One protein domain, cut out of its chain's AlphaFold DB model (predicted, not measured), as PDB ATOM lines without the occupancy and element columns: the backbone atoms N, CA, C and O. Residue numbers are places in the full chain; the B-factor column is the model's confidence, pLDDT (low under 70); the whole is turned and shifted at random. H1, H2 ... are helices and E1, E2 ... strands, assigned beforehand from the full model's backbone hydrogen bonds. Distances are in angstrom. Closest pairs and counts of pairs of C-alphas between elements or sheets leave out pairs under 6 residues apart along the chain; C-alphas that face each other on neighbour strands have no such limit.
ATOM      1  N   ILE A  12      -9.099   8.896 -22.872       94.81
ATOM      2  CA  ILE A  12      -8.778   8.117 -21.682       94.81
ATOM      3  C   ILE A  12     -10.000   7.961 -20.787       94.81
ATOM      4  O   ILE A  12     -10.901   8.795 -20.789       94.81
ATOM      5  N   PHE A  13     -10.007   6.907 -19.983       95.50
ATOM      6  CA  PHE A  13     -10.928   6.743 -18.866       95.50
ATOM      7  C   PHE A  13     -10.147   6.800 -17.555       95.50
ATOM      8  O   PHE A  13      -9.148   6.093 -17.414       95.50
ATOM      9  N   ILE A  14     -10.593   7.624 -16.604       95.44
ATOM     10  CA  ILE A  14      -9.992   7.699 -15.269       95.44
ATOM     11  C   ILE A  14     -10.821   6.864 -14.289       95.44
ATOM     12  O   ILE A  14     -11.972   7.170 -13.983       95.44
ATOM     13  N   SER A  15     -10.196   5.807 -13.783       93.56
ATOM     14  CA  SER A  15     -10.719   4.910 -12.760       93.56
ATOM     15  C   SER A  15     -10.119   5.273 -11.405       93.56
ATOM     16  O   SER A  15      -8.898   5.294 -11.265       93.56
ATOM     17  N   TYR A  16     -10.952   5.535 -10.398       92.44
ATOM     18  CA  TYR A  16     -10.505   5.899  -9.049       92.44
ATOM     19  C   TYR A  16     -11.501   5.445  -7.968       92.44
ATOM     20  O   TYR A  16     -12.655   5.107  -8.264       92.44
ATOM     21  N   SER A  17     -11.039   5.427  -6.717       87.38
ATOM     22  CA  SER A  17     -11.824   5.158  -5.509       87.38
ATOM     23  C   SER A  17     -12.325   6.480  -4.926       87.38
ATOM     24  O   SER A  17     -11.596   7.469  -4.844       87.38
ATOM     25  N   TRP A  18     -13.581   6.527  -4.479       85.25
ATOM     26  CA  TRP A  18     -14.069   7.710  -3.765       85.25
ATOM     27  C   TRP A  18     -13.637   7.634  -2.300       85.25
ATOM     28  O   TRP A  18     -14.404   7.236  -1.418       85.25
ATOM     29  N   THR A  19     -12.381   7.985  -2.040       83.19
ATOM     30  CA  THR A  19     -11.795   7.906  -0.696       83.19
ATOM     31  C   THR A  19     -12.168   9.102   0.170       83.19
ATOM     32  O   THR A  19     -12.598   8.922   1.310       83.19
ATOM     33  N   SER A  20     -12.049  10.309  -0.378       87.62
ATOM     34  CA  SER A  20     -12.394  11.578   0.268       87.62
ATOM     35  C   SER A  20     -12.779  12.621  -0.785       87.62
ATOM     36  O   SER A  20     -12.511  12.435  -1.972       87.62
ATOM     37  N   GLU A  21     -13.399  13.718  -0.350       89.38
ATOM     38  CA  GLU A  21     -13.689  14.870  -1.215       89.38
ATOM     39  C   GLU A  21     -12.399  15.466  -1.794       89.38
ATOM     40  O   GLU A  21     -12.291  15.606  -3.006       89.38
ATOM     41  N   GLU A  22     -11.369  15.654  -0.964       89.94
ATOM     42  CA  GLU A  22     -10.040  16.106  -1.404       89.94
ATOM     43  C   GLU A  22      -9.443  15.195  -2.494       89.94
ATOM     44  O   GLU A  22      -8.899  15.667  -3.490       89.94
ATOM     45  N   HIS A  23      -9.558  13.870  -2.347       89.62
ATOM     46  CA  HIS A  23      -9.076  12.942  -3.369       89.62
ATOM     47  C   HIS A  23      -9.876  13.076  -4.672       89.62
ATOM     48  O   HIS A  23      -9.286  13.126  -5.750       89.62
ATOM     49  N   ALA A  24     -11.206  13.176  -4.585       91.12
ATOM     50  CA  ALA A  24     -12.064  13.367  -5.752       91.12
ATOM     51  C   ALA A  24     -11.758  14.688  -6.483       91.12
ATOM     52  O   ALA A  24     -11.717  14.703  -7.714       91.12
ATOM     53  N   GLU A  25     -11.471  15.763  -5.746       92.31
ATOM     54  CA  GLU A  25     -11.030  17.048  -6.298       92.31
ATOM     55  C   GLU A  25      -9.666  16.942  -6.986       92.31
ATOM     56  O   GLU A  25      -9.499  17.453  -8.090       92.31
ATOM     57  N   ARG A  26      -8.702  16.215  -6.405       91.81
ATOM     58  CA  ARG A  26      -7.398  15.963  -7.053       91.81
ATOM     59  C   ARG A  26      -7.536  15.181  -8.358       91.81
ATOM     60  O   ARG A  26      -6.834  15.469  -9.326       91.81
ATOM     61  N   VAL A  27      -8.433  14.194  -8.399       93.62
ATOM     62  CA  VAL A  27      -8.750  13.455  -9.633       93.62
ATOM     63  C   VAL A  27      -9.365  14.385 -10.679       93.62
ATOM     64  O   VAL A  27      -8.999  14.315 -11.853       93.62
ATOM     65  N   ARG A  28     -10.258  15.279 -10.250       94.81
ATOM     66  CA  ARG A  28     -10.886  16.276 -11.115       94.81
ATOM     67  C   ARG A  28      -9.872  17.272 -11.685       94.81
ATOM     68  O   ARG A  28      -9.855  17.478 -12.891       94.81
ATOM     69  N   ASP A  29      -8.977  17.817 -10.859       94.12
ATOM     70  CA  ASP A  29      -7.906  18.722 -11.310       94.12
ATOM     71  C   ASP A  29      -6.994  18.048 -12.346       94.12
ATOM     72  O   ASP A  29      -6.676  18.627 -13.387       94.12
ATOM     73  N   LEU A  30      -6.631  16.782 -12.115       93.56
ATOM     74  CA  LEU A  30      -5.887  15.995 -13.095       93.56
ATOM     75  C   LEU A  30      -6.652  15.887 -14.425       93.56
ATOM     76  O   LEU A  30      -6.060  16.112 -15.483       93.56
ATOM     77  N   ALA A  31      -7.947  15.563 -14.381       94.69
ATOM     78  CA  ALA A  31      -8.792  15.470 -15.569       94.69
ATOM     79  C   ALA A  31      -8.883  16.811 -16.317       94.69
ATOM     80  O   ALA A  31      -8.676  16.847 -17.529       94.69
ATOM     81  N   ASP A  32      -9.103  17.914 -15.599       95.12
ATOM     82  CA  ASP A  32      -9.189  19.264 -16.163       95.12
ATOM     83  C   ASP A  32      -7.880  19.676 -16.850       95.12
ATOM     84  O   ASP A  32      -7.893  20.220 -17.957       95.12
ATOM     85  N   ARG A  33      -6.728  19.354 -16.252       92.62
ATOM     86  CA  ARG A  33      -5.416  19.610 -16.860       92.62
ATOM     87  C   ARG A  33      -5.157  18.762 -18.106       92.62
ATOM     88  O   ARG A  33      -4.517  19.241 -19.043       92.62
ATOM     89  N   LEU A  34      -5.621  17.511 -18.131       91.88
ATOM     90  CA  LEU A  34      -5.515  16.643 -19.311       91.88
ATOM     91  C   LEU A  34      -6.420  17.158 -20.443       91.88
ATOM     92  O   LEU A  34      -5.946  17.329 -21.569       91.88
ATOM     93  N   LEU A  35      -7.662  17.537 -20.131       92.56
ATOM     94  CA  LEU A  35      -8.577  18.199 -21.069       92.56
ATOM     95  C   LEU A  35      -7.967  19.488 -21.638       92.56
ATOM     96  O   LEU A  35      -7.955  19.685 -22.853       92.56
ATOM     97  N   ALA A  36      -7.375  20.332 -20.786       91.00
ATOM     98  CA  ALA A  36      -6.694  21.559 -21.208       91.00
ATOM     99  C   ALA A  36      -5.477  21.298 -22.117       91.00
ATOM    100  O   ALA A  36      -5.125  22.148 -22.934       91.00
ATOM    101  N   SER A  37      -4.853  20.119 -22.015       88.31
ATOM    102  CA  SER A  37      -3.788  19.666 -22.924       88.31
ATOM    103  C   SER A  37      -4.301  19.011 -24.216       88.31
ATOM    104  O   SER A  37      -3.511  18.522 -25.024       88.31
ATOM    105  N   GLY A  38      -5.620  19.017 -24.436       88.25
ATOM    106  CA  GLY A  38      -6.256  18.452 -25.622       88.25
ATOM    107  C   GLY A  38      -6.307  16.927 -25.601       88.25
ATOM    108  O   GLY A  38      -6.101  16.310 -26.642       88.25
ATOM    109  N   ILE A  39      -6.520  16.324 -24.434       91.12
ATOM    110  CA  ILE A  39      -6.737  14.884 -24.256       91.12
ATOM    111  C   ILE A  39      -8.196  14.705 -23.852       91.12
ATOM    112  O   ILE A  39      -8.641  15.352 -22.908       91.12
ATOM    113  N   ASP A  40      -8.934  13.839 -24.539       93.62
ATOM    114  CA  ASP A  40     -10.327  13.569 -24.191       93.62
ATOM    115  C   ASP A  40     -10.376  12.695 -22.934       93.62
ATOM    116  O   ASP A  40      -9.729  11.648 -22.862       93.62
ATOM    117  N   VAL A  41     -11.155  13.100 -21.932       95.19
ATOM    118  CA  VAL A  41     -11.231  12.404 -20.641       95.19
ATOM    119  C   VAL A  41     -12.664  11.973 -20.358       95.19
ATOM    120  O   VAL A  41     -13.566  12.804 -20.338       95.19
ATOM    121  N   LEU A  42     -12.852  10.678 -20.099       95.56
ATOM    122  CA  LEU A  42     -14.049  10.126 -19.474       95.56
ATOM    123  C   LEU A  42     -13.845  10.072 -17.958       95.56
ATOM    124  O   LEU A  42     -12.915   9.413 -17.474       95.56
ATOM    125  N   LEU A  43     -14.732  10.733 -17.220       95.06
ATOM    126  CA  LEU A  43     -14.726  10.794 -15.762       95.06
ATOM    127  C   LEU A  43     -16.162  10.746 -15.241       95.06
ATOM    128  O   LEU A  43     -17.030  11.492 -15.690       95.06
ATOM    129  N   ASP A  44     -16.416   9.905 -14.238       91.69
ATOM    130  CA  ASP A  44     -17.767   9.722 -13.699       91.69
ATOM    131  C   ASP A  44     -18.372  11.027 -13.140       91.69
ATOM    132  O   ASP A  44     -19.567  11.257 -13.301       91.69
ATOM    133  N   GLN A  45     -17.546  11.918 -12.579       92.06
ATOM    134  CA  GLN A  45     -17.935  13.248 -12.095       92.06
ATOM    135  C   GLN A  45     -18.493  14.168 -13.196       92.06
ATOM    136  O   GLN A  45     -19.226  15.107 -12.883       92.06
ATOM    137  N   TYR A  46     -18.142  13.935 -14.465       92.88
ATOM    138  CA  TYR A  46     -18.612  14.721 -15.611       92.88
ATOM    139  C   TYR A  46     -19.730  14.009 -16.365       92.88
ATOM    140  O   TYR A  46     -20.720  14.623 -16.765       92.88
ATOM    141  N   ASP A  47     -19.550  12.707 -16.569       91.12
ATOM    142  CA  ASP A  47     -20.323  11.935 -17.531       91.12
ATOM    143  C   ASP A  47     -21.548  11.251 -16.922       91.12
ATOM    144  O   ASP A  47     -22.432  10.811 -17.666       91.12
ATOM    145  N   MET A  58     -18.279   2.229 -16.204       90.00
ATOM    146  CA  MET A  58     -16.904   1.738 -16.151       90.00
ATOM    147  C   MET A  58     -16.674   0.613 -17.169       90.00
ATOM    148  O   MET A  58     -15.757   0.719 -17.982       90.00
ATOM    149  N   GLU A  59     -17.546  -0.400 -17.223       88.56
ATOM    150  CA  GLU A  59     -17.416  -1.512 -18.177       88.56
ATOM    151  C   GLU A  59     -17.455  -1.021 -19.632       88.56
ATOM    152  O   GLU A  59     -16.609  -1.398 -20.453       88.56
ATOM    153  N   ARG A  60     -18.389  -0.112 -19.947       90.25
ATOM    154  CA  ARG A  60     -18.484   0.500 -21.275       90.25
ATOM    155  C   ARG A  60     -17.250   1.334 -21.606       90.25
ATOM    156  O   ARG A  60     -16.786   1.271 -22.738       90.25
ATOM    157  N   SER A  61     -16.720   2.096 -20.650       91.81
ATOM    158  CA  SER A  61     -15.539   2.944 -20.860       91.81
ATOM    159  C   SER A  61     -14.285   2.112 -21.124       91.81
ATOM    160  O   SER A  61     -13.503   2.445 -22.007       91.81
ATOM    161  N   VAL A  62     -14.116   0.983 -20.430       89.88
ATOM    162  CA  VAL A  62     -13.000   0.059 -20.689       89.88
ATOM    163  C   VAL A  62     -13.173  -0.663 -22.027       89.88
ATOM    164  O   VAL A  62     -12.198  -0.845 -22.757       89.88
ATOM    165  N   SER A  63     -14.397  -1.057 -22.378       88.44
ATOM    166  CA  SER A  63     -14.684  -1.788 -23.621       88.44
ATOM    167  C   SER A  63     -14.715  -0.903 -24.873       88.44
ATOM    168  O   SER A  63     -14.614  -1.413 -25.993       88.44
ATOM    169  N   ASP A  64     -14.845   0.415 -24.714       90.19
ATOM    170  CA  ASP A  64     -14.818   1.379 -25.811       90.19
ATOM    171  C   ASP A  64     -13.447   1.342 -26.510       90.19
ATOM    172  O   ASP A  64     -12.401   1.603 -25.916       90.19
ATOM    173  N   LYS A  65     -13.451   1.006 -27.804       87.81
ATOM    174  CA  LYS A  65     -12.234   0.919 -28.625       87.81
ATOM    175  C   LYS A  65     -11.606   2.281 -28.908       87.81
ATOM    176  O   LYS A  65     -10.451   2.328 -29.313       87.81
ATOM    177  N   THR A  66     -12.361   3.366 -28.732       90.50
ATOM    178  CA  THR A  66     -11.831   4.728 -28.835       90.50
ATOM    179  C   THR A  66     -11.071   5.134 -27.578       90.50
ATOM    180  O   THR A  66     -10.232   6.021 -27.659       90.50
ATOM    181  N   VAL A  67     -11.307   4.465 -26.439       92.06
ATOM    182  CA  VAL A  67     -10.549   4.679 -25.202       92.06
ATOM    183  C   VAL A  67      -9.218   3.938 -25.297       92.06
ATOM    184  O   VAL A  67      -9.155   2.706 -25.201       92.06
ATOM    185  N   THR A  68      -8.150   4.708 -25.491       91.38
ATOM    186  CA  THR A  68      -6.792   4.193 -25.691       91.38
ATOM    187  C   THR A  68      -6.127   3.826 -24.373       91.38
ATOM    188  O   THR A  68      -5.385   2.846 -24.330       91.38
ATOM    189  N   LYS A  69      -6.440   4.548 -23.284       92.12
ATOM    190  CA  LYS A  69      -5.921   4.274 -21.936       92.12
ATOM    191  C   LYS A  69      -6.993   4.265 -20.857       92.12
ATOM    192  O   LYS A  69      -7.934   5.052 -20.868       92.12
ATOM    193  N   VAL A  70      -6.771   3.410 -19.867       93.50
ATOM    194  CA  VAL A  70      -7.462   3.383 -18.583       93.50
ATOM    195  C   VAL A  70      -6.451   3.790 -17.518       93.50
ATOM    196  O   VAL A  70      -5.552   3.024 -17.176       93.50
ATOM    197  N   VAL A  71      -6.580   5.011 -17.013       94.31
ATOM    198  CA  VAL A  71      -5.729   5.551 -15.952       94.31
ATOM    199  C   VAL A  71      -6.329   5.152 -14.610       94.31
ATOM    200  O   VAL A  71      -7.440   5.560 -14.284       94.31
ATOM    201  N   MET A  72      -5.614   4.339 -13.841       93.00
ATOM    202  CA  MET A  72      -6.050   3.878 -12.523       93.00
ATOM    203  C   MET A  72      -5.378   4.730 -11.452       93.00
ATOM    204  O   MET A  72      -4.168   4.630 -11.263       93.00
ATOM    205  N   ILE A  73      -6.149   5.564 -10.761       92.81
ATOM    206  CA  ILE A  73      -5.664   6.336  -9.619       92.81
ATOM    207  C   ILE A  73      -5.658   5.411  -8.405       92.81
ATOM    208  O   ILE A  73      -6.693   5.136  -7.796       92.81
ATOM    209  N   CYS A  74      -4.478   4.891  -8.098       89.25
ATOM    210  CA  CYS A  74      -4.257   3.918  -7.048       89.25
ATOM    211  C   CYS A  74      -3.965   4.629  -5.725       89.25
ATOM    212  O   CYS A  74      -2.938   5.293  -5.565       89.25
ATOM    213  N   ASP A  75      -4.846   4.424  -4.756       87.56
ATOM    214  CA  ASP A  75      -4.576   4.634  -3.341       87.56
ATOM    215  C   ASP A  75      -4.797   3.325  -2.563       87.56
ATOM    216  O   ASP A  75      -5.122   2.281  -3.139       87.56
ATOM    217  N   GLN A  76      -4.595   3.366  -1.245       86.31
ATOM    218  CA  GLN A  76      -4.787   2.189  -0.400       86.31
ATOM    219  C   GLN A  76      -6.209   1.624  -0.536       86.31
ATOM    220  O   GLN A  76      -6.378   0.418  -0.701       86.31
ATOM    221  N   ARG A  77      -7.228   2.491  -0.538       84.94
ATOM    222  CA  ARG A  77      -8.629   2.076  -0.646       84.94
ATOM    223  C   ARG A  77      -8.929   1.441  -2.001       84.94
ATOM    224  O   ARG A  77      -9.668   0.464  -2.063       84.94
ATOM    225  N   TYR A  78      -8.355   1.962  -3.082       87.06
ATOM    226  CA  TYR A  78      -8.488   1.394  -4.418       87.06
ATOM    227  C   TYR A  78      -7.964  -0.043  -4.445       87.06
ATOM    228  O   TYR A  78      -8.647  -0.928  -4.958       87.06
ATOM    229  N   ALA A  79      -6.782  -0.280  -3.864       85.25
ATOM    230  CA  ALA A  79      -6.183  -1.610  -3.784       85.25
ATOM    231  C   ALA A  79      -7.047  -2.573  -2.954       85.25
ATOM    232  O   ALA A  79      -7.431  -3.629  -3.452       85.25
ATOM    233  N   GLU A  80      -7.445  -2.168  -1.743       84.56
ATOM    234  CA  GLU A  80      -8.306  -2.966  -0.858       84.56
ATOM    235  C   GLU A  80      -9.612  -3.375  -1.553       84.56
ATOM    236  O   GLU A  80     -10.006  -4.539  -1.546       84.56
ATOM    237  N   ARG A  81     -10.274  -2.428  -2.223       81.38
ATOM    238  CA  ARG A  81     -11.525  -2.678  -2.946       81.38
ATOM    239  C   ARG A  81     -11.343  -3.539  -4.193       81.38
ATOM    240  O   ARG A  81     -12.246  -4.305  -4.532       81.38
ATOM    241  N   ALA A  82     -10.226  -3.398  -4.904       80.38
ATOM    242  CA  ALA A  82      -9.912  -4.248  -6.048       80.38
ATOM    243  C   ALA A  82      -9.720  -5.709  -5.602       80.38
ATOM    244  O   ALA A  82     -10.262  -6.618  -6.239       80.38
ATOM    245  N   ASP A  83      -9.057  -5.913  -4.462       78.12
ATOM    246  CA  ASP A  83      -8.872  -7.225  -3.839       78.12
ATOM    247  C   ASP A  83     -10.204  -7.803  -3.323       78.12
ATOM    248  O   ASP A  83     -10.534  -8.958  -3.601       78.12
ATOM    249  N   GLU A  84     -11.043  -6.999  -2.658       73.62
ATOM    250  CA  GLU A  84     -12.387  -7.409  -2.209       73.62
ATOM    251  C   GLU A  84     -13.313  -7.786  -3.378       73.62
ATOM    252  O   GLU A  84     -14.128  -8.712  -3.277       73.62
ATOM    253  N   ARG A  85     -13.178  -7.110  -4.525       65.62
ATOM    254  CA  ARG A  85     -13.931  -7.435  -5.745       65.62
ATOM    255  C   ARG A  85     -13.543  -8.766  -6.360       65.62
ATOM    256  O   ARG A  85     -14.412  -9.400  -6.961       65.62
ATOM    257  N   ALA A  86     -12.311  -9.235  -6.165       58.97
ATOM    258  CA  ALA A  86     -11.964 -10.615  -6.491       58.97
ATOM    259  C   ALA A  86     -12.819 -11.620  -5.685       58.97
ATOM    260  O   ALA A  86     -13.084 -12.720  -6.165       58.97
ATOM    261  N   GLY A  87     -13.317 -11.215  -4.507       56.81
ATOM    262  CA  GLY A  87     -14.256 -11.962  -3.661       56.81
ATOM    263  C   GLY A  87     -15.749 -11.653  -3.871       56.81
ATOM    264  O   GLY A  87     -16.583 -12.272  -3.214       56.81
ATOM    265  N   GLY A  88     -16.116 -10.730  -4.773       51.59
ATOM    266  CA  GLY A  88     -17.513 -10.447  -5.142       51.59
ATOM    267  C   GLY A  88     -18.269  -9.434  -4.270       51.59
ATOM    268  O   GLY A  88     -19.486  -9.316  -4.410       51.59
ATOM    269  N   VAL A  89     -17.593  -8.675  -3.399       46.69
ATOM    270  CA  VAL A  89     -18.236  -7.681  -2.518       46.69
ATOM    271  C   VAL A  89     -17.628  -6.300  -2.773       46.69
ATOM    272  O   VAL A  89     -16.548  -5.998  -2.293       46.69
ATOM    273  N   GLY A  90     -18.294  -5.437  -3.546       52.09
ATOM    274  CA  GLY A  90     -17.788  -4.076  -3.765       52.09
ATOM    275  C   GLY A  90     -18.784  -3.134  -4.434       52.09
ATOM    276  O   GLY A  90     -19.053  -3.261  -5.628       52.09
ATOM    277  N   HIS A  91     -19.273  -2.145  -3.677       51.97
ATOM    278  CA  HIS A  91     -20.215  -1.111  -4.135       51.97
ATOM    279  C   HIS A  91     -19.556  -0.001  -4.983       51.97
ATOM    280  O   HIS A  91     -20.251   0.731  -5.681       51.97
ATOM    281  N   GLU A  92     -18.225   0.132  -4.961       63.56
ATOM    282  CA  GLU A  92     -17.493   1.208  -5.655       63.56
ATOM    283  C   GLU A  92     -17.233   0.873  -7.127       63.56
ATOM    284  O   GLU A  92     -16.163   0.476  -7.564       63.56
ATOM    285  N   SER A  93     -18.293   0.962  -7.912       63.12
ATOM    286  CA  SER A  93     -18.435   0.774  -9.364       63.12
ATOM    287  C   SER A  93     -17.342   1.301 -10.307       63.12
ATOM    288  O   SER A  93     -17.221   0.760 -11.399       63.12
ATOM    289  N   THR A  94     -16.550   2.302  -9.926       69.75
ATOM    290  CA  THR A  94     -15.478   2.845 -10.782       69.75
ATOM    291  C   THR A  94     -14.182   2.049 -10.716       69.75
ATOM    292  O   THR A  94     -13.365   2.205 -11.605       69.75
ATOM    293  N   ILE A  95     -14.004   1.166  -9.728       81.56
ATOM    294  CA  ILE A  95     -12.772   0.383  -9.539       81.56
ATOM    295  C   ILE A  95     -12.692  -0.777 -10.536       81.56
ATOM    296  O   ILE A  95     -13.608  -1.600 -10.620       81.56
ATOM    297  N   ILE A  96     -11.583  -0.894 -11.268       82.12
ATOM    298  CA  ILE A  96     -11.407  -1.970 -12.252       82.12
ATOM    299  C   ILE A  96     -11.384  -3.338 -11.557       82.12
ATOM    300  O   ILE A  96     -10.512  -3.628 -10.742       82.12
ATOM    301  N   SER A  97     -12.351  -4.191 -11.898       79.88
ATOM    302  CA  SER A  97     -12.403  -5.578 -11.422       79.88
ATOM    303  C   SER A  97     -11.451  -6.484 -12.216       79.88
ATOM    304  O   SER A  97     -11.171  -6.192 -13.385       79.88
ATOM    305  N   PRO A  98     -11.021  -7.634 -11.658       79.50
ATOM    306  CA  PRO A  98     -10.254  -8.622 -12.411       79.50
ATOM    307  C   PRO A  98     -10.961  -9.079 -13.692       79.50
ATOM    308  O   PRO A  98     -10.303  -9.287 -14.708       79.50
ATOM    309  N   GLN A  99     -12.293  -9.216 -13.680       80.25
ATOM    310  CA  GLN A  99     -13.059  -9.592 -14.872       80.25
ATOM    311  C   GLN A  99     -12.891  -8.557 -15.989       80.25
ATOM    312  O   GLN A  99     -12.528  -8.928 -17.102       80.25
ATOM    313  N   VAL A 100     -13.084  -7.271 -15.680       82.38
ATOM    314  CA  VAL A 100     -12.968  -6.172 -16.654       82.38
ATOM    315  C   VAL A 100     -11.521  -5.989 -17.121       82.38
ATOM    316  O   VAL A 100     -11.268  -5.852 -18.315       82.38
ATOM    317  N   TYR A 101     -10.548  -6.083 -16.213       84.19
ATOM    318  CA  TYR A 101      -9.126  -6.072 -16.573       84.19
ATOM    319  C   TYR A 101      -8.780  -7.196 -17.565       84.19
ATOM    320  O   TYR A 101      -8.030  -7.003 -18.524       84.19
ATOM    321  N   ASN A 102      -9.373  -8.377 -17.373       83.88
ATOM    322  CA  ASN A 102      -9.148  -9.542 -18.220       83.88
ATOM    323  C   ASN A 102      -9.886  -9.510 -19.568       83.88
ATOM    324  O   ASN A 102      -9.542 -10.318 -20.431       83.88
ATOM    325  N   GLN A 103     -10.831  -8.588 -19.780       81.94
ATOM    326  CA  GLN A 103     -11.489  -8.387 -21.080       81.94
ATOM    327  C   GLN A 103     -10.553  -7.734 -22.112       81.94
ATOM    328  O   GLN A 103     -10.724  -7.948 -23.311       81.94
ATOM    329  N   SER A 104      -9.555  -6.957 -21.672       81.75
ATOM    330  CA  SER A 104      -8.566  -6.378 -22.587       81.75
ATOM    331  C   SER A 104      -7.517  -7.414 -22.980       81.75
ATOM    332  O   SER A 104      -6.895  -8.046 -22.125       81.75
ATOM    333  N   THR A 105      -7.275  -7.556 -24.282       81.06
ATOM    334  CA  THR A 105      -6.182  -8.385 -24.817       81.06
ATOM    335  C   THR A 105      -4.824  -7.696 -24.718       81.06
ATOM    336  O   THR A 105      -3.805  -8.374 -24.700       81.06
ATOM    337  N   ASP A 106      -4.810  -6.365 -24.632       82.25
ATOM    338  CA  ASP A 106      -3.607  -5.550 -24.475       82.25
ATOM    339  C   ASP A 106      -3.660  -4.844 -23.118       82.25
ATOM    340  O   ASP A 106      -4.188  -3.741 -22.977       82.25
ATOM    341  N   LYS A 107      -3.242  -5.556 -22.074       79.44
ATOM    342  CA  LYS A 107      -3.358  -5.073 -20.691       79.44
ATOM    343  C   LYS A 107      -2.212  -4.139 -20.325       79.44
ATOM    344  O   LYS A 107      -2.443  -3.121 -19.683       79.44
ATOM    345  N   GLU A 108      -1.003  -4.485 -20.759       76.44
ATOM    346  CA  GLU A 108       0.219  -3.751 -20.426       76.44
ATOM    347  C   GLU A 108       0.230  -2.352 -21.035       76.44
ATOM    348  O   GLU A 108       0.693  -1.417 -20.388       76.44
ATOM    349  N   SER A 109      -0.308  -2.184 -22.249       82.56
ATOM    350  CA  SER A 109      -0.397  -0.855 -22.842       82.56
ATOM    351  C   SER A 109      -1.627  -0.100 -22.330       82.56
ATOM    352  O   SER A 109      -1.522   1.090 -22.036       82.56
ATOM    353  N   LYS A 110      -2.792  -0.752 -22.207       88.44
ATOM    354  CA  LYS A 110      -4.061  -0.050 -21.964       88.44
ATOM    355  C   LYS A 110      -4.197   0.493 -20.544       88.44
ATOM    356  O   LYS A 110      -4.802   1.548 -20.381       88.44
ATOM    357  N   PHE A 111      -3.677  -0.191 -19.527       91.38
ATOM    358  CA  PHE A 111      -3.880   0.202 -18.129       91.38
ATOM    359  C   PHE A 111      -2.649   0.904 -17.558       91.38
ATOM    360  O   PHE A 111      -1.568   0.328 -17.492       91.38
ATOM    361  N   VAL A 112      -2.829   2.143 -17.096       91.44
ATOM    362  CA  VAL A 112      -1.753   2.981 -16.555       91.44
ATOM    363  C   VAL A 112      -2.023   3.246 -15.073       91.44
ATOM    364  O   VAL A 112      -2.914   4.037 -14.758       91.44
ATOM    365  N   PRO A 113      -1.305   2.590 -14.145       90.06
ATOM    366  CA  PRO A 113      -1.422   2.890 -12.726       90.06
ATOM    367  C   PRO A 113      -0.753   4.230 -12.406       90.06
ATOM    368  O   PRO A 113       0.357   4.513 -12.855       90.06
ATOM    369  N   VAL A 114      -1.421   5.043 -11.597       91.31
ATOM    370  CA  VAL A 114      -0.964   6.365 -11.170       91.31
ATOM    371  C   VAL A 114      -1.188   6.493  -9.675       91.31
ATOM    372  O   VAL A 114      -2.268   6.200  -9.177       91.31
ATOM    373  N   ILE A 115      -0.173   6.959  -8.956       89.12
ATOM    374  CA  ILE A 115      -0.265   7.243  -7.524       89.12
ATOM    375  C   ILE A 115      -0.096   8.741  -7.332       89.12
ATOM    376  O   ILE A 115       0.832   9.358  -7.860       89.12
ATOM    377  N   PHE A 116      -0.987   9.323  -6.543       88.00
ATOM    378  CA  PHE A 116      -0.829  10.684  -6.076       88.00
ATOM    379  C   PHE A 116       0.236  10.742  -4.986       88.00
ATOM    380  O   PHE A 116       0.084  10.157  -3.918       88.00
ATOM    381  N   GLN A 117       1.317  11.462  -5.264       83.50
ATOM    382  CA  GLN A 117       2.364  11.732  -4.290       83.50
ATOM    383  C   GLN A 117       2.199  13.136  -3.715       83.50
ATOM    384  O   GLN A 117       1.659  14.033  -4.372       83.50
ATOM    385  N   ASN A 118       2.678  13.306  -2.490       83.00
ATOM    386  CA  ASN A 118       2.813  14.601  -1.848       83.00
ATOM    387  C   ASN A 118       4.307  14.891  -1.640       83.00
ATOM    388  O   ASN A 118       5.108  13.957  -1.561       83.00
ATOM    389  N   ASP A 119       4.678  16.167  -1.589       82.69
ATOM    390  CA  ASP A 119       6.028  16.598  -1.226       82.69
ATOM    391  C   ASP A 119       6.290  16.441   0.286       82.69
ATOM    392  O   ASP A 119       5.409  16.054   1.059       82.69
ATOM    393  N   ASP A 120       7.507  16.780   0.720       84.81
ATOM    394  CA  ASP A 120       7.922  16.708   2.130       84.81
ATOM    395  C   ASP A 120       7.103  17.626   3.062       84.81
ATOM    396  O   ASP A 120       7.148  17.478   4.284       84.81
ATOM    397  N   GLN A 121       6.357  18.583   2.505       82.38
ATOM    398  CA  GLN A 121       5.475  19.497   3.231       82.38
ATOM    399  C   GLN A 121       4.009  19.036   3.210       82.38
ATOM    400  O   GLN A 121       3.155  19.685   3.812       82.38
ATOM    401  N   GLY A 122       3.714  17.910   2.556       77.88
ATOM    402  CA  GLY A 122       2.371  17.360   2.415       77.88
ATOM    403  C   GLY A 122       1.570  17.942   1.249       77.88
ATOM    404  O   GLY A 122       0.403  17.581   1.103       77.88
ATOM    405  N   ASN A 123       2.159  18.787   0.396       77.88
ATOM    406  CA  ASN A 123       1.459  19.359  -0.752       77.88
ATOM    407  C   ASN A 123       1.393  18.361  -1.919       77.88
ATOM    408  O   ASN A 123       2.382  17.680  -2.196       77.88
ATOM    409  N   PRO A 124       0.278  18.295  -2.667       75.19
ATOM    410  CA  PRO A 124       0.166  17.467  -3.865       75.19
ATOM    411  C   PRO A 124       1.237  17.767  -4.924       75.19
ATOM    412  O   PRO A 124       1.384  18.902  -5.379       75.19
ATOM    413  N   LEU A 125       1.931  16.730  -5.397       73.81
ATOM    414  CA  LEU A 125       2.829  16.846  -6.545       73.81
ATOM    415  C   LEU A 125       2.041  16.866  -7.864       73.81
ATOM    416  O   LEU A 125       1.130  16.070  -8.086       73.81
ATOM    417  N   SER A 126       2.452  17.743  -8.784       68.06
ATOM    418  CA  SER A 126       1.868  17.876 -10.132       68.06
ATOM    419  C   SER A 126       2.333  16.821 -11.143       68.06
ATOM    420  O   SER A 126       1.874  16.822 -12.288       68.06
ATOM    421  N   THR A 127       3.251  15.945 -10.735       68.56
ATOM    422  CA  THR A 127       3.929  14.935 -11.558       68.56
ATOM    423  C   THR A 127       2.991  14.018 -12.357       68.56
ATOM    424  O   THR A 127       3.287  13.784 -13.528       68.56
ATOM    425  N   PRO A 128       1.843  13.546 -11.822       76.19
ATOM    426  CA  PRO A 128       0.970  12.610 -12.539       76.19
ATOM    427  C   PRO A 128       0.504  13.096 -13.913       76.19
ATOM    428  O   PRO A 128       0.488  12.333 -14.873       76.19
ATOM    429  N   HIS A 129       0.165  14.379 -14.037       77.50
ATOM    430  CA  HIS A 129      -0.279  14.964 -15.306       77.50
ATOM    431  C   HIS A 129       0.847  15.048 -16.343       77.50
ATOM    432  O   HIS A 129       0.600  14.780 -17.516       77.50
ATOM    433  N   LEU A 130       2.066  15.410 -15.929       71.88
ATOM    434  CA  LEU A 130       3.202  15.562 -16.844       71.88
ATOM    435  C   LEU A 130       3.624  14.211 -17.429       71.88
ATOM    436  O   LEU A 130       3.805  14.098 -18.640       71.88
ATOM    437  N   GLU A 131       3.712  13.187 -16.580       78.12
ATOM    438  CA  GLU A 131       4.028  11.820 -16.999       78.12
ATOM    439  C   GLU A 131       2.941  11.259 -17.923       78.12
ATOM    440  O   GLU A 131       3.250  10.749 -19.000       78.12
ATOM    441  N   LEU A 132       1.659  11.428 -17.573       78.25
ATOM    442  CA  LEU A 132       0.550  10.991 -18.427       78.25
ATOM    443  C   LEU A 132       0.539  11.715 -19.773       78.25
ATOM    444  O   LEU A 132       0.387  11.073 -20.808       78.25
ATOM    445  N   SER A 133       0.747  13.031 -19.779       74.50
ATOM    446  CA  SER A 133       0.819  13.813 -21.017       74.50
ATOM    447  C   SER A 133       1.974  13.336 -21.898       74.50
ATOM    448  O   SER A 133       1.794  13.164 -23.098       74.50
ATOM    449  N   ALA A 134       3.143  13.050 -21.316       76.88
ATOM    450  CA  ALA A 134       4.293  12.530 -22.052       76.88
ATOM    451  C   ALA A 134       4.053  11.115 -22.606       76.88
ATOM    452  O   ALA A 134       4.454  10.829 -23.736       76.88
TER     453      ALA A 134
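AT A GLANCE: This is residues 12 to 47 and 58 to 134 of the 142 residues of the protein "SEFIR domain-containing protein" of Deinococcus peraridilitoris (strain DSM 19664 / LMG 22246 / CIP 109416 / KR-200) (UniProt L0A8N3). A small, twisted, all-parallel sheet of four strands stands between helices: the long H1 covers one face with H7 beside it, and the short H3 packs on the opposite face with H5 next to it. H4 crosses near the end of the sheet where E3 finishes, and residues 115 to 126 make a long loop from E4 to H7. The printed part has 113 residues, with seven named helices and four named strands in the order E1 H1 E2 H2 H3 E3 H4 H5 H6 E4 H7; the sheet's order is E2 E1 E3 E4, and the class is mixed, helices and strands. The whole is compact, with a radius of gyration of the C-alphas of 13.8 A and spans of 38 by 29 by 25 A.

IN THESE COORDINATES: E1 is residues 12 to 16, from C-alpha 12 at (-8.778, 8.117, -21.682); E2 is residues 40 to 42, E3 residues 67 to 73, 16.4 A long, and E4 residues 111 to 114. H1, residues 21 to 36, is 22.2 A long and begins at C-alpha 21 at (-13.689, 14.870, -1.215). H4, residues 76 to 86, is 15.9 A long. H2 is residues 44 to 47, H3 58 to 63, H5 98 to 103 and H6 107 to 110. H7, residues 127 to 134, is 10.8 A long and ends at C-alpha 134 at (4.293, 12.530, -22.052).

HOW THE PARTS SIT: E1 and E3 are parallel inner strands, with N 15 and O 71 at 2.8 A. On the edges, E2 pairs with E1 through N 42 and O 12, 2.8 A, and E4 with E3 through N 114 and O 72, 2.8 A. E1, H1, E2 form a strand-helix-strand unit, two parallel neighbour strands with a helix between, with a right-handed crossover; E3, H4 H5 H6, E4 form another. H1 lies over E1 at a height over the sheet of 9.7 A and runs along the strands. H3, on the opposite face, has a height over the sheet of 8.6 A. H1 touches H7 with residues 30 to 34 alone, at a shallow tilt of 27 degrees, the same way; the closest C-alphas, of Leu 30 and His 129, are 6.1 A apart. H7 is on the sheet; H2, H4 and H6 only graze it. H5, not on it, only just touches H3, with 3 pairs of C-alphas within 8 A, the closest Glu 59 and Val 100 at 6.6 A. H5 also only just touches H4, with 3 such pairs, the closest Ala 86 and Pro 98 at 6.5 A, about perpendicular at 75 degrees. Every O i to N i+4 pair is within hydrogen-bond range in H1, H3, H4, H5 and H7; H2 and H6 are too short for one.

THE WHOLE: The two C-alphas farthest apart, of Thr 105 and Gln 121, are 41.2 A apart. Residues 48 to 57 are not printed, and C-alphas 47 and 58 are 10.8 A apart across this cut. The links H4 to H5 and E4 to H7 are long. Mean pLDDT of the printed part is 84.1; residues 85 to 94 and 126 to 127 are under 70.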